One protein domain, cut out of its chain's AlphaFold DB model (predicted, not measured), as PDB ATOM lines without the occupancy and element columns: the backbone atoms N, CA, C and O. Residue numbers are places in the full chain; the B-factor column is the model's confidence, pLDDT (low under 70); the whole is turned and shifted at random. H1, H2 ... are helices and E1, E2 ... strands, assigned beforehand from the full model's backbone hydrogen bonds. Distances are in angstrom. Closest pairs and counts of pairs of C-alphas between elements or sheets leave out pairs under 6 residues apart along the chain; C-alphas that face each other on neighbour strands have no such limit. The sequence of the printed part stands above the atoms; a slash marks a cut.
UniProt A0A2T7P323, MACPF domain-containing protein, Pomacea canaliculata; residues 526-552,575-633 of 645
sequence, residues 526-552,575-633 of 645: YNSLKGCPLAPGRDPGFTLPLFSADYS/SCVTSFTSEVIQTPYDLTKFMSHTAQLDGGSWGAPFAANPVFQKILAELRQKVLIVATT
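Overview. This is residues 526 to 552 and 575 to 633 of the 645 residues of the protein "MACPF domain-containing protein" of Pomacea canaliculata (UniProt A0A2T7P323). Little regular structure: a two-stranded antiparallel ribbon, E2 and E3, has two short helices, H1 and H2, near one end, and long loops, residues 526 to 541 and 597 to 613, lie beyond them. From these loops E1 leads into an arm whose residues 547 to 552 stick out. The printed part has 86 residues, in the order E1 E2 H1 H2 E3, mixed in class, with 33 in named elements; it is loose, radius of gyration of the C-alphas 14.9 A, spanning 52 by 34 by 23 A.

Arrangement. E2, residues 581 to 585, and E3, residues 628 to 632, are antiparallel at 157 degrees; N 585 and O 628 are 2.8 A apart, within hydrogen-bond range. The closest C-alphas of E2 and H1, residues 588 to 596, are those of Ile 585 and Leu 591, 5.9 A. H1 and H2, residues 614 to 623, are close but not clearly touching, C-alphas of Pro 588 and Leu 620 at 6.4 A, at a steep tilt of 47 degrees, opposite ways. Every O i to N i+4 pair in H1 and H2 is within hydrogen-bond range. E1, residues 542 to 545, pairs with no named strand and is apart from H1, for instance.

Along the chain. E1 begins at C-alpha 542 (-33.631, -40.301, 3.162). H2 measures 14.1 A, E3 12.6 A, E2 and H1 12.4 A each, E1 8.7 A. E3 ends at C-alpha 632 (-26.640, -46.525, -16.163).

Size, cuts and confidence. The farthest C-alphas, of Ser 552 and Gln 625, are 54.4 A apart. Residues 553 to 574 are not printed, a gap of 30.7 A between C-alphas 552 and 575. The link H1 to H2 is long. Low pLDDT, under 70, includes residues 575 to 581.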
ATOM      1  N   TYR A 526     -38.080 -37.825   2.887       90.31
ATOM      2  CA  TYR A 526     -37.017 -37.532   1.921       90.31
ATOM      3  C   TYR A 526     -36.772 -36.021   1.818       90.31
ATOM      4  O   TYR A 526     -37.695 -35.236   1.613       90.31
ATOM      5  N   ASN A 527     -35.518 -35.594   1.965       90.75
ATOM      6  CA  ASN A 527     -35.106 -34.207   1.796       90.75
ATOM      7  C   ASN A 527     -34.674 -33.973   0.341       90.75
ATOM      8  O   ASN A 527     -33.550 -34.301  -0.039       90.75
ATOM      9  N   SER A 528     -35.561 -33.371  -0.453       89.44
ATOM     10  CA  SER A 528     -35.376 -33.109  -1.889       89.44
ATOM     11  C   SER A 528     -34.100 -32.337  -2.239       89.44
ATOM     12  O   SER A 528     -33.528 -32.564  -3.301       89.44
ATOM     13  N   LEU A 529     -33.612 -31.461  -1.355       90.12
ATOM     14  CA  LEU A 529     -32.388 -30.682  -1.577       90.12
ATOM     15  C   LEU A 529     -31.112 -31.459  -1.233       90.12
ATOM     16  O   LEU A 529     -30.076 -31.229  -1.851       90.12
ATOM     17  N   LYS A 530     -31.163 -32.359  -0.243       90.50
ATOM     18  CA  LYS A 530     -30.018 -33.177   0.200       90.50
ATOM     19  C   LYS A 530     -29.940 -34.539  -0.488       90.50
ATOM     20  O   LYS A 530     -28.913 -35.204  -0.356       90.50
ATOM     21  N   GLY A 531     -30.979 -34.939  -1.217       89.69
ATOM     22  CA  GLY A 531     -30.988 -36.131  -2.059       89.69
ATOM     23  C   GLY A 531     -29.851 -36.168  -3.075       89.69
ATOM     24  O   GLY A 531     -29.350 -35.126  -3.494       89.69
ATOM     25  N   CYS A 532     -29.431 -37.368  -3.461       88.50
ATOM     26  CA  CYS A 532     -28.628 -37.615  -4.653       88.50
ATOM     27  C   CYS A 532     -28.636 -39.119  -4.982       88.50
ATOM     28  O   CYS A 532     -27.841 -39.862  -4.402       88.50
ATOM     29  N   PRO A 533     -29.453 -39.569  -5.953       86.56
ATOM     30  CA  PRO A 533     -29.446 -40.959  -6.419       86.56
ATOM     31  C   PRO A 533     -28.121 -41.445  -7.031       86.56
ATOM     32  O   PRO A 533     -27.931 -42.644  -7.198       86.56
ATOM     33  N   LEU A 534     -27.198 -40.531  -7.361       81.31
ATOM     34  CA  LEU A 534     -25.846 -40.846  -7.849       81.31
ATOM     35  C   LEU A 534     -24.795 -40.897  -6.727       81.31
ATOM     36  O   LEU A 534     -23.620 -41.156  -6.989       81.31
ATOM     37  N   ALA A 535     -25.180 -40.632  -5.476       77.06
ATOM     38  CA  ALA A 535     -24.291 -40.836  -4.343       77.06
ATOM     39  C   ALA A 535     -24.097 -42.346  -4.101       77.06
ATOM     40  O   ALA A 535     -25.069 -43.100  -4.137       77.06
ATOM     41  N   PRO A 536     -22.869 -42.815  -3.822       68.75
ATOM     42  CA  PRO A 536     -22.624 -44.231  -3.590       68.75
ATOM     43  C   PRO A 536     -23.328 -44.718  -2.314       68.75
ATOM     44  O   PRO A 536     -23.033 -44.258  -1.206       68.75
ATOM     45  N   GLY A 537     -24.219 -45.695  -2.477       73.50
ATOM     46  CA  GLY A 537     -24.938 -46.367  -1.397       73.50
ATOM     47  C   GLY A 537     -26.340 -45.813  -1.142       73.50
ATOM     48  O   GLY A 537     -27.078 -45.541  -2.082       73.50
ATOM     49  N   ARG A 538     -26.739 -45.685   0.133       77.56
ATOM     50  CA  ARG A 538     -28.036 -45.091   0.505       77.56
ATOM     51  C   ARG A 538     -28.071 -43.617   0.104       77.56
ATOM     52  O   ARG A 538     -27.254 -42.839   0.603       77.56
ATOM     53  N   ASP A 539     -29.070 -43.239  -0.694       85.75
ATOM     54  CA  ASP A 539     -29.342 -41.845  -1.054       85.75
ATOM     55  C   ASP A 539     -29.391 -40.958   0.219       85.75
ATOM     56  O   ASP A 539     -30.206 -41.213   1.119       85.75
ATOM     57  N   PRO A 540     -28.529 -39.922   0.332       84.50
ATOM     58  CA  PRO A 540     -28.493 -39.017   1.482       84.50
ATOM     59  C   PRO A 540     -29.785 -38.224   1.732       84.50
ATOM     60  O   PRO A 540     -29.917 -37.621   2.798       84.50
ATOM     61  N   GLY A 541     -30.728 -38.221   0.786       88.88
ATOM     62  CA  GLY A 541     -32.041 -37.599   0.928       88.88
ATOM     63  C   GLY A 541     -32.927 -38.281   1.966       88.88
ATOM     64  O   GLY A 541     -33.680 -37.590   2.647       88.88
ATOM     65  N   PHE A 542     -32.822 -39.602   2.158       87.94
ATOM     66  CA  PHE A 542     -33.631 -40.301   3.162       87.94
ATOM     67  C   PHE A 542     -33.253 -39.877   4.592       87.94
ATOM     68  O   PHE A 542     -32.139 -40.110   5.074       87.94
ATOM     69  N   THR A 543     -34.222 -39.295   5.291       86.19
ATOM     70  CA  THR A 543     -34.093 -38.714   6.632       86.19
ATOM     71  C   THR A 543     -34.403 -39.748   7.728       86.19
ATOM     72  O   THR A 543     -33.907 -40.878   7.657       86.19
ATOM     73  N   LEU A 544     -35.174 -39.366   8.751       82.00
ATOM     74  CA  LEU A 544     -35.734 -40.256   9.770       82.00
ATOM     75  C   LEU A 544     -37.066 -40.863   9.272       82.00
ATOM     76  O   LEU A 544     -37.672 -40.324   8.338       82.00
ATOM     77  N   PRO A 545     -37.553 -41.954   9.894       80.12
ATOM     78  CA  PRO A 545     -38.926 -42.415   9.710       80.12
ATOM     79  C   PRO A 545     -39.938 -41.305  10.030       80.12
ATOM     80  O   PRO A 545     -39.837 -40.657  11.071       80.12
ATOM     81  N   LEU A 546     -40.921 -41.110   9.150       84.06
ATOM     82  CA  LEU A 546     -42.135 -40.332   9.423       84.06
ATOM     83  C   LEU A 546     -43.231 -41.216  10.030       84.06
ATOM     84  O   LEU A 546     -44.047 -40.737  10.813       84.06
ATOM     85  N   PHE A 547     -43.229 -42.509   9.693       83.81
ATOM     86  CA  PHE A 547     -44.199 -43.493  10.162       83.81
ATOM     87  C   PHE A 547     -43.506 -44.646  10.902       83.81
ATOM     88  O   PHE A 547     -42.387 -45.042  10.573       83.81
ATOM     89  N   SER A 548     -44.181 -45.206  11.906       75.50
ATOM     90  CA  SER A 548     -43.714 -46.382  12.649       75.50
ATOM     91  C   SER A 548     -43.989 -47.675  11.879       75.50
ATOM     92  O   SER A 548     -45.115 -47.901  11.439       75.50
ATOM     93  N   ALA A 549     -42.996 -48.559  11.785       76.19
ATOM     94  CA  ALA A 549     -43.154 -49.869  11.155       76.19
ATOM     95  C   ALA A 549     -43.844 -50.870  12.106       76.19
ATOM     96  O   ALA A 549     -43.184 -51.541  12.898       76.19
ATOM     97  N   ASP A 550     -45.175 -50.962  12.043       76.62
ATOM     98  CA  ASP A 550     -45.965 -51.918  12.830       76.62
ATOM     99  C   ASP A 550     -46.041 -53.286  12.133       76.62
ATOM    100  O   ASP A 550     -46.792 -53.460  11.181       76.62
ATOM    101  N   TYR A 551     -45.297 -54.278  12.619       74.94
ATOM    102  CA  TYR A 551     -45.356 -55.658  12.112       74.94
ATOM    103  C   TYR A 551     -46.324 -56.565  12.907       74.94
ATOM    104  O   TYR A 551     -46.447 -57.750  12.592       74.94
ATOM    105  N   SER A 552     -47.033 -56.044  13.921       72.56
ATOM    106  CA  SER A 552     -47.862 -56.847  14.846       72.56
ATOM    107  C   SER A 552     -49.040 -57.556  14.174       72.56
ATOM    108  O   SER A 552     -49.467 -58.618  14.624       72.56
ATOM    109  N   SER A 575     -40.558 -57.521 -13.568       64.19
ATOM    110  CA  SER A 575     -40.113 -57.014 -14.864       64.19
ATOM    111  C   SER A 575     -38.591 -56.800 -14.894       64.19
ATOM    112  O   SER A 575     -38.033 -55.870 -14.318       64.19
ATOM    113  N   CYS A 576     -37.878 -57.688 -15.594       56.72
ATOM    114  CA  CYS A 576     -36.430 -57.578 -15.794       56.72
ATOM    115  C   CYS A 576     -36.136 -56.870 -17.121       56.72
ATOM    116  O   CYS A 576     -36.197 -57.496 -18.180       56.72
ATOM    117  N   VAL A 577     -35.785 -55.584 -17.077       54.91
ATOM    118  CA  VAL A 577     -35.417 -54.809 -18.273       54.91
ATOM    119  C   VAL A 577     -33.893 -54.695 -18.390       54.91
ATOM    120  O   VAL A 577     -33.242 -54.010 -17.606       54.91
ATOM    121  N   THR A 578     -33.307 -55.338 -19.402       51.66
ATOM    122  CA  THR A 578     -31.873 -55.250 -19.740       51.66
ATOM    123  C   THR A 578     -31.567 -54.065 -20.667       51.66
ATOM    124  O   THR A 578     -30.937 -54.223 -21.712       51.66
ATOM    125  N   SER A 579     -32.027 -52.864 -20.311       55.75
ATOM    126  CA  SER A 579     -31.741 -51.642 -21.072       55.75
ATOM    127  C   SER A 579     -30.500 -50.931 -20.538       55.75
ATOM    128  O   SER A 579     -30.475 -50.500 -19.386       55.75
ATOM    129  N   PHE A 580     -29.505 -50.741 -21.400       58.62
ATOM    130  CA  PHE A 580     -28.412 -49.803 -21.162       58.62
ATOM    131  C   PHE A 580     -28.817 -48.442 -21.721       58.62
ATOM    132  O   PHE A 580     -29.080 -48.324 -22.919       58.62
ATOM    133  N   THR A 581     -28.864 -47.423 -20.869       63.31
ATOM    134  CA  THR A 581     -29.081 -46.035 -21.287       63.31
ATOM    135  C   THR A 581     -27.824 -45.226 -21.005       63.31
ATOM    136  O   THR A 581     -27.256 -45.290 -19.912       63.31
ATOM    137  N   SER A 582     -27.387 -44.482 -22.018       76.62
ATOM    138  CA  SER A 582     -26.288 -43.525 -21.928       76.62
ATOM    139  C   SER A 582     -26.844 -42.150 -22.254       76.62
ATOM    140  O   SER A 582     -27.254 -41.911 -23.389       76.62
ATOM    141  N   GLU A 583     -26.865 -41.257 -21.271       81.88
ATOM    142  CA  GLU A 583     -27.319 -39.877 -21.446       81.88
ATOM    143  C   GLU A 583     -26.124 -38.917 -21.419       81.88
ATOM    144  O   GLU A 583     -25.167 -39.089 -20.658       81.88
ATOM    145  N   VAL A 584     -26.170 -37.907 -22.290       86.00
ATOM    146  CA  VAL A 584     -25.177 -36.831 -22.330       86.00
ATOM    147  C   VAL A 584     -25.692 -35.698 -21.456       86.00
ATOM    148  O   VAL A 584     -26.703 -35.075 -21.769       86.00
ATOM    149  N   ILE A 585     -24.988 -35.432 -20.364       87.38
ATOM    150  CA  ILE A 585     -25.316 -34.385 -19.404       87.38
ATOM    151  C   ILE A 585     -24.441 -33.172 -19.732       87.38
ATOM    152  O   ILE A 585     -23.213 -33.233 -19.618       87.38
ATOM    153  N   GLN A 586     -25.073 -32.084 -20.175       87.44
ATOM    154  CA  GLN A 586     -24.390 -30.845 -20.569       87.44
ATOM    155  C   GLN A 586     -24.688 -29.691 -19.613       87.44
ATOM    156  O   GLN A 586     -23.850 -28.814 -19.416       87.44
ATOM    157  N   THR A 587     -25.871 -29.689 -19.001       87.25
ATOM    158  CA  THR A 587     -26.338 -28.614 -18.127       87.25
ATOM    159  C   THR A 587     -26.666 -29.121 -16.715       87.25
ATOM    160  O   THR A 587     -26.912 -30.313 -16.509       87.25
ATOM    161  N   PRO A 588     -26.745 -28.214 -15.721       85.69
ATOM    162  CA  PRO A 588     -27.277 -28.537 -14.396       85.69
ATOM    163  C   PRO A 588     -28.696 -29.121 -14.451       85.69
ATOM    164  O   PRO A 588     -29.042 -29.982 -13.648       85.69
ATOM    165  N   TYR A 589     -29.504 -28.662 -15.413       86.19
ATOM    166  CA  TYR A 589     -30.874 -29.121 -15.622       86.19
ATOM    167  C   TYR A 589     -30.918 -30.573 -16.111       86.19
ATOM    168  O   TYR A 589     -31.685 -31.364 -15.567       86.19
ATOM    169  N   ASP A 590     -30.057 -30.946 -17.063       87.81
ATOM    170  CA  ASP A 590     -29.957 -32.332 -17.544       87.81
ATOM    171  C   ASP A 590     -29.572 -33.276 -16.400       87.81
ATOM    172  O   ASP A 590     -30.165 -34.342 -16.258       87.81
ATOM    173  N   LEU A 591     -28.635 -32.856 -15.538       87.25
ATOM    174  CA  LEU A 591     -28.215 -33.640 -14.374       87.25
ATOM    175  C   LEU A 591     -29.377 -33.864 -13.399       87.25
ATOM    176  O   LEU A 591     -29.617 -34.996 -12.978       87.25
ATOM    177  N   THR A 592     -30.116 -32.805 -13.053       86.19
ATOM    178  CA  THR A 592     -31.299 -32.920 -12.189       86.19
ATOM    179  C   THR A 592     -32.364 -33.812 -12.828       86.19
ATOM    180  O   THR A 592     -32.866 -34.708 -12.156       86.19
ATOM    181  N   LYS A 593     -32.666 -33.626 -14.120       86.31
ATOM    182  CA  LYS A 593     -33.655 -34.423 -14.862       86.31
ATOM    183  C   LYS A 593     -33.295 -35.911 -14.872       86.31
ATOM    184  O   LYS A 593     -34.134 -36.739 -14.528       86.31
ATOM    185  N   PHE A 594     -32.045 -36.235 -15.200       86.25
ATOM    186  CA  PHE A 594     -31.515 -37.596 -15.187       86.25
ATOM    187  C   PHE A 594     -31.648 -38.245 -13.800       86.25
ATOM    188  O   PHE A 594     -32.115 -39.372 -13.669       86.25
ATOM    189  N   MET A 595     -31.317 -37.508 -12.736       85.06
ATOM    190  CA  MET A 595     -31.474 -37.983 -11.356       85.06
ATOM    191  C   MET A 595     -32.944 -38.151 -10.940       85.06
ATOM    192  O   MET A 595     -33.262 -39.053 -10.161       85.06
ATOM    193  N   SER A 596     -33.849 -37.339 -11.490       83.25
ATOM    194  CA  SER A 596     -35.293 -37.471 -11.285       83.25
ATOM    195  C   SER A 596     -35.908 -38.714 -11.936       83.25
ATOM    196  O   SER A 596     -37.011 -39.086 -11.550       83.25
ATOM    197  N   HIS A 597     -35.207 -39.415 -12.838       81.31
ATOM    198  CA  HIS A 597     -35.638 -40.748 -13.283       81.31
ATOM    199  C   HIS A 597     -35.614 -41.772 -12.128       81.31
ATOM    200  O   HIS A 597     -36.456 -42.666 -12.094       81.31
ATOM    201  N   THR A 598     -34.698 -41.613 -11.161       80.50
ATOM    202  CA  THR A 598     -34.567 -42.498  -9.987       80.50
ATOM    203  C   THR A 598     -35.313 -41.967  -8.762       80.50
ATOM    204  O   THR A 598     -35.960 -42.737  -8.058       80.50
ATOM    205  N   ALA A 599     -35.239 -40.658  -8.495       85.06
ATOM    206  CA  ALA A 599     -35.978 -40.002  -7.414       85.06
ATOM    207  C   ALA A 599     -36.983 -39.002  -7.997       85.06
ATOM    208  O   ALA A 599     -36.680 -37.820  -8.174       85.06
ATOM    209  N   GLN A 600     -38.185 -39.493  -8.298       85.62
ATOM    210  CA  GLN A 600     -39.297 -38.656  -8.738       85.62
ATOM    211  C   GLN A 600     -39.806 -37.835  -7.549       85.62
ATOM    212  O   GLN A 600     -40.146 -38.379  -6.499       85.62
ATOM    213  N   LEU A 601     -39.809 -36.514  -7.709       82.81
ATOM    214  CA  LEU A 601     -40.193 -35.551  -6.681       82.81
ATOM    215  C   LEU A 601     -41.342 -34.707  -7.224       82.81
ATOM    216  O   LEU A 601     -41.184 -34.048  -8.250       82.81
ATOM    217  N   ASP A 602     -42.468 -34.717  -6.518       75.88
ATOM    218  CA  ASP A 602     -43.651 -33.913  -6.827       75.88
ATOM    219  C   ASP A 602     -43.981 -32.979  -5.647       75.88
ATOM    220  O   ASP A 602     -43.566 -33.224  -4.513       75.88
ATOM    221  N   GLY A 603     -44.697 -31.888  -5.922       66.44
ATOM    222  CA  GLY A 603     -45.157 -30.916  -4.931       66.44
ATOM    223  C   GLY A 603     -44.039 -30.126  -4.237       66.44
ATOM    224  O   GLY A 603     -43.727 -30.365  -3.069       66.44
ATOM    225  N   GLY A 604     -43.466 -29.107  -4.893       65.25
ATOM    226  CA  GLY A 604     -42.518 -28.233  -4.197       65.25
ATOM    227  C   GLY A 604     -42.007 -26.995  -4.935       65.25
ATOM    228  O   GLY A 604     -41.554 -27.068  -6.070       65.25
ATOM    229  N   SER A 605     -41.950 -25.876  -4.207       66.62
ATOM    230  CA  SER A 605     -41.194 -24.660  -4.564       66.62
ATOM    231  C   SER A 605     -39.936 -24.497  -3.694       66.62
ATOM    232  O   SER A 605     -39.498 -23.387  -3.411       66.62
ATOM    233  N   TRP A 606     -39.355 -25.611  -3.233       78.56
ATOM    234  CA  TRP A 606     -38.255 -25.642  -2.255       78.56
ATOM    235  C   TRP A 606     -36.867 -25.301  -2.831       78.56
ATOM    236  O   TRP A 606     -35.882 -25.325  -2.099       78.56
ATOM    237  N   GLY A 607     -36.782 -24.980  -4.125       81.75
ATOM    238  CA  GLY A 607     -35.534 -24.769  -4.863       81.75
ATOM    239  C   GLY A 607     -35.181 -25.949  -5.773       81.75
ATOM    240  O   GLY A 607     -35.946 -26.904  -5.899       81.75
ATOM    241  N   ALA A 608     -34.023 -25.873  -6.431       85.44
ATOM    242  CA  ALA A 608     -33.558 -26.926  -7.332       85.44
ATOM    243  C   ALA A 608     -33.278 -28.236  -6.558       85.44
ATOM    244  O   ALA A 608     -32.507 -28.202  -5.590       85.44
ATOM    245  N   PRO A 609     -33.853 -29.386  -6.965       87.81
ATOM    246  CA  PRO A 609     -33.570 -30.672  -6.339       87.81
ATOM    247  C   PRO A 609     -32.075 -30.988  -6.294       87.81
ATOM    248  O   PRO A 609     -31.315 -30.606  -7.186       87.81
ATOM    249  N   PHE A 610     -31.663 -31.700  -5.246       90.62
ATOM    250  CA  PHE A 610     -30.299 -32.191  -5.015       90.62
ATOM    251  C   PHE A 610     -29.225 -31.097  -4.816       90.62
ATOM    252  O   PHE A 610     -28.074 -31.404  -4.506       90.62
ATOM    253  N   ALA A 611     -29.582 -29.811  -4.912       88.44
ATOM    254  CA  ALA A 611     -28.634 -28.697  -4.897       88.44
ATOM    255  C   ALA A 611     -27.854 -28.517  -3.579       88.44
ATOM    256  O   ALA A 611     -26.788 -27.907  -3.593       88.44
ATOM    257  N   ALA A 612     -28.324 -29.050  -2.448       88.19
ATOM    258  CA  ALA A 612     -27.587 -29.030  -1.181       88.19
ATOM    259  C   ALA A 612     -26.681 -30.265  -0.981       88.19
ATOM    260  O   ALA A 612     -26.019 -30.378   0.053       88.19
ATOM    261  N   ASN A 613     -26.647 -31.208  -1.928       89.06
ATOM    262  CA  ASN A 613     -25.849 -32.424  -1.816       89.06
ATOM    263  C   ASN A 613     -24.392 -32.216  -2.301       89.06
ATOM    264  O   ASN A 613     -24.182 -31.793  -3.440       89.06
ATOM    265  N   PRO A 614     -23.359 -32.571  -1.507       84.88
ATOM    266  CA  PRO A 614     -21.956 -32.401  -1.908       84.88
ATOM    267  C   PRO A 614     -21.524 -33.208  -3.142       84.88
ATOM    268  O   PRO A 614     -20.650 -32.764  -3.884       84.88
ATOM    269  N   VAL A 615     -22.119 -34.383  -3.388       85.69
ATOM    270  CA  VAL A 615     -21.841 -35.192  -4.588       85.69
ATOM    271  C   VAL A 615     -22.420 -34.502  -5.818       85.69
ATOM    272  O   VAL A 615     -21.704 -34.334  -6.801       85.69
ATOM    273  N   PHE A 616     -23.666 -34.023  -5.735       87.88
ATOM    274  CA  PHE A 616     -24.285 -33.224  -6.796       87.88
ATOM    275  C   PHE A 616     -23.447 -31.979  -7.108       87.88
ATOM    276  O   PHE A 616     -23.087 -31.756  -8.258       87.88
ATOM    277  N   GLN A 617     -23.037 -31.223  -6.082       89.44
ATOM    278  CA  GLN A 617     -22.183 -30.040  -6.242       89.44
ATOM    279  C   GLN A 617     -20.811 -30.357  -6.856       89.44
ATOM    280  O   GLN A 617     -20.299 -29.567  -7.647       89.44
ATOM    281  N   LYS A 618     -20.220 -31.525  -6.563       87.00
ATOM    282  CA  LYS A 618     -18.978 -31.961  -7.217       87.00
ATOM    283  C   LYS A 618     -19.189 -32.275  -8.701       87.00
ATOM    284  O   LYS A 618     -18.408 -31.810  -9.524       87.00
ATOM    285  N   ILE A 619     -20.239 -33.019  -9.049       86.62
ATOM    286  CA  ILE A 619     -20.584 -33.326 -10.449       86.62
ATOM    287  C   ILE A 619     -20.888 -32.024 -11.213       86.62
ATOM    288  O   ILE A 619     -20.412 -31.827 -12.327       86.62
ATOM    289  N   LEU A 620     -21.600 -31.094 -10.576       87.12
ATOM    290  CA  LEU A 620     -21.904 -29.764 -11.100       87.12
ATOM    291  C   LEU A 620     -20.646 -28.916 -11.351       87.12
ATOM    292  O   LEU A 620     -20.610 -28.148 -12.310       87.12
ATOM    293  N   ALA A 621     -19.615 -29.040 -10.510       87.00
ATOM    294  CA  ALA A 621     -18.338 -28.360 -10.710       87.00
ATOM    295  C   ALA A 621     -17.561 -28.927 -11.913       87.00
ATOM    296  O   ALA A 621     -17.027 -28.146 -12.697       87.00
ATOM    297  N   GLU A 622     -17.554 -30.251 -12.101       86.50
ATOM    298  CA  GLU A 622     -16.967 -30.905 -13.284       86.50
ATOM    299  C   GLU A 622     -17.704 -30.495 -14.576       86.50
ATOM    300  O   GLU A 622     -17.061 -30.165 -15.573       86.50
ATOM    301  N   LEU A 623     -19.044 -30.415 -14.541       86.62
ATOM    302  CA  LEU A 623     -19.882 -29.993 -15.678       86.62
ATOM    303  C   LEU A 623     -19.577 -28.580 -16.199       86.62
ATOM    304  O   LEU A 623     -19.858 -28.279 -17.355       86.62
ATOM    305  N   ARG A 624     -18.974 -27.703 -15.385       81.50
ATOM    306  CA  ARG A 624     -18.546 -26.364 -15.837       81.50
ATOM    307  C   ARG A 624     -17.361 -26.400 -16.803       81.50
ATOM    308  O   ARG A 624     -17.082 -25.389 -17.437       81.50
ATOM    309  N   GLN A 625     -16.642 -27.520 -16.868       81.56
ATOM    310  CA  GLN A 625     -15.415 -27.679 -17.655       81.56
ATOM    311  C   GLN A 625     -15.479 -28.863 -18.633       81.56
ATOM    312  O   GLN A 625     -14.677 -28.929 -19.562       81.56
ATOM    313  N   LYS A 626     -16.395 -29.814 -18.417       83.44
ATOM    314  CA  LYS A 626     -16.464 -31.095 -19.131       83.44
ATOM    315  C   LYS A 626     -17.912 -31.445 -19.461       83.44
ATOM    316  O   LYS A 626     -18.803 -31.248 -18.644       83.44
ATOM    317  N   VAL A 627     -18.133 -32.059 -20.621       81.00
ATOM    318  CA  VAL A 627     -19.386 -32.776 -20.899       81.00
ATOM    319  C   VAL A 627     -19.317 -34.137 -20.209       81.00
ATOM    320  O   VAL A 627     -18.313 -34.838 -20.343       81.00
ATOM    321  N   LEU A 628     -20.369 -34.526 -19.489       81.31
ATOM    322  CA  LEU A 628     -20.455 -35.853 -18.880       81.31
ATOM    323  C   LEU A 628     -21.281 -36.789 -19.762       81.31
ATOM    324  O   LEU A 628     -22.340 -36.421 -20.263       81.31
ATOM    325  N   ILE A 629     -20.814 -38.026 -19.907       80.25
ATOM    326  CA  ILE A 629     -21.593 -39.129 -20.473       80.25
ATOM    327  C   ILE A 629     -21.852 -40.090 -19.320       80.25
ATOM    328  O   ILE A 629     -20.908 -40.660 -18.772       80.25
ATOM    329  N   VAL A 630     -23.113 -40.238 -18.925       74.50
ATOM    330  CA  VAL A 630     -23.498 -41.112 -17.816       74.50
ATOM    331  C   VAL A 630     -24.191 -42.341 -18.381       74.50
ATOM    332  O   VAL A 630     -25.253 -42.236 -18.989       74.50
ATOM    333  N   ALA A 631     -23.571 -43.503 -18.183       70.56
ATOM    334  CA  ALA A 631     -24.152 -44.795 -18.511       70.56
ATOM    335  C   ALA A 631     -24.710 -45.441 -17.240       70.56
ATOM    336  O   ALA A 631     -23.967 -45.678 -16.284       70.56
ATOM    337  N   THR A 632     -26.004 -45.748 -17.232       62.47
ATOM    338  CA  THR A 632     -26.640 -46.525 -16.163       62.47
ATOM    339  C   THR A 632     -26.678 -48.003 -16.515       62.47
ATOM    340  O   THR A 632     -27.046 -48.391 -17.625       62.47
ATOM    341  N   THR A 633     -26.317 -48.840 -15.544       57.25
ATOM    342  CA  THR A 633     -26.444 -50.296 -15.625       57.25
ATOM    343  C   THR A 633     -27.247 -50.787 -14.427       57.25
ATOM    344  O   THR A 633     -27.045 -50.329 -13.302       57.25
TER     345      THR A 633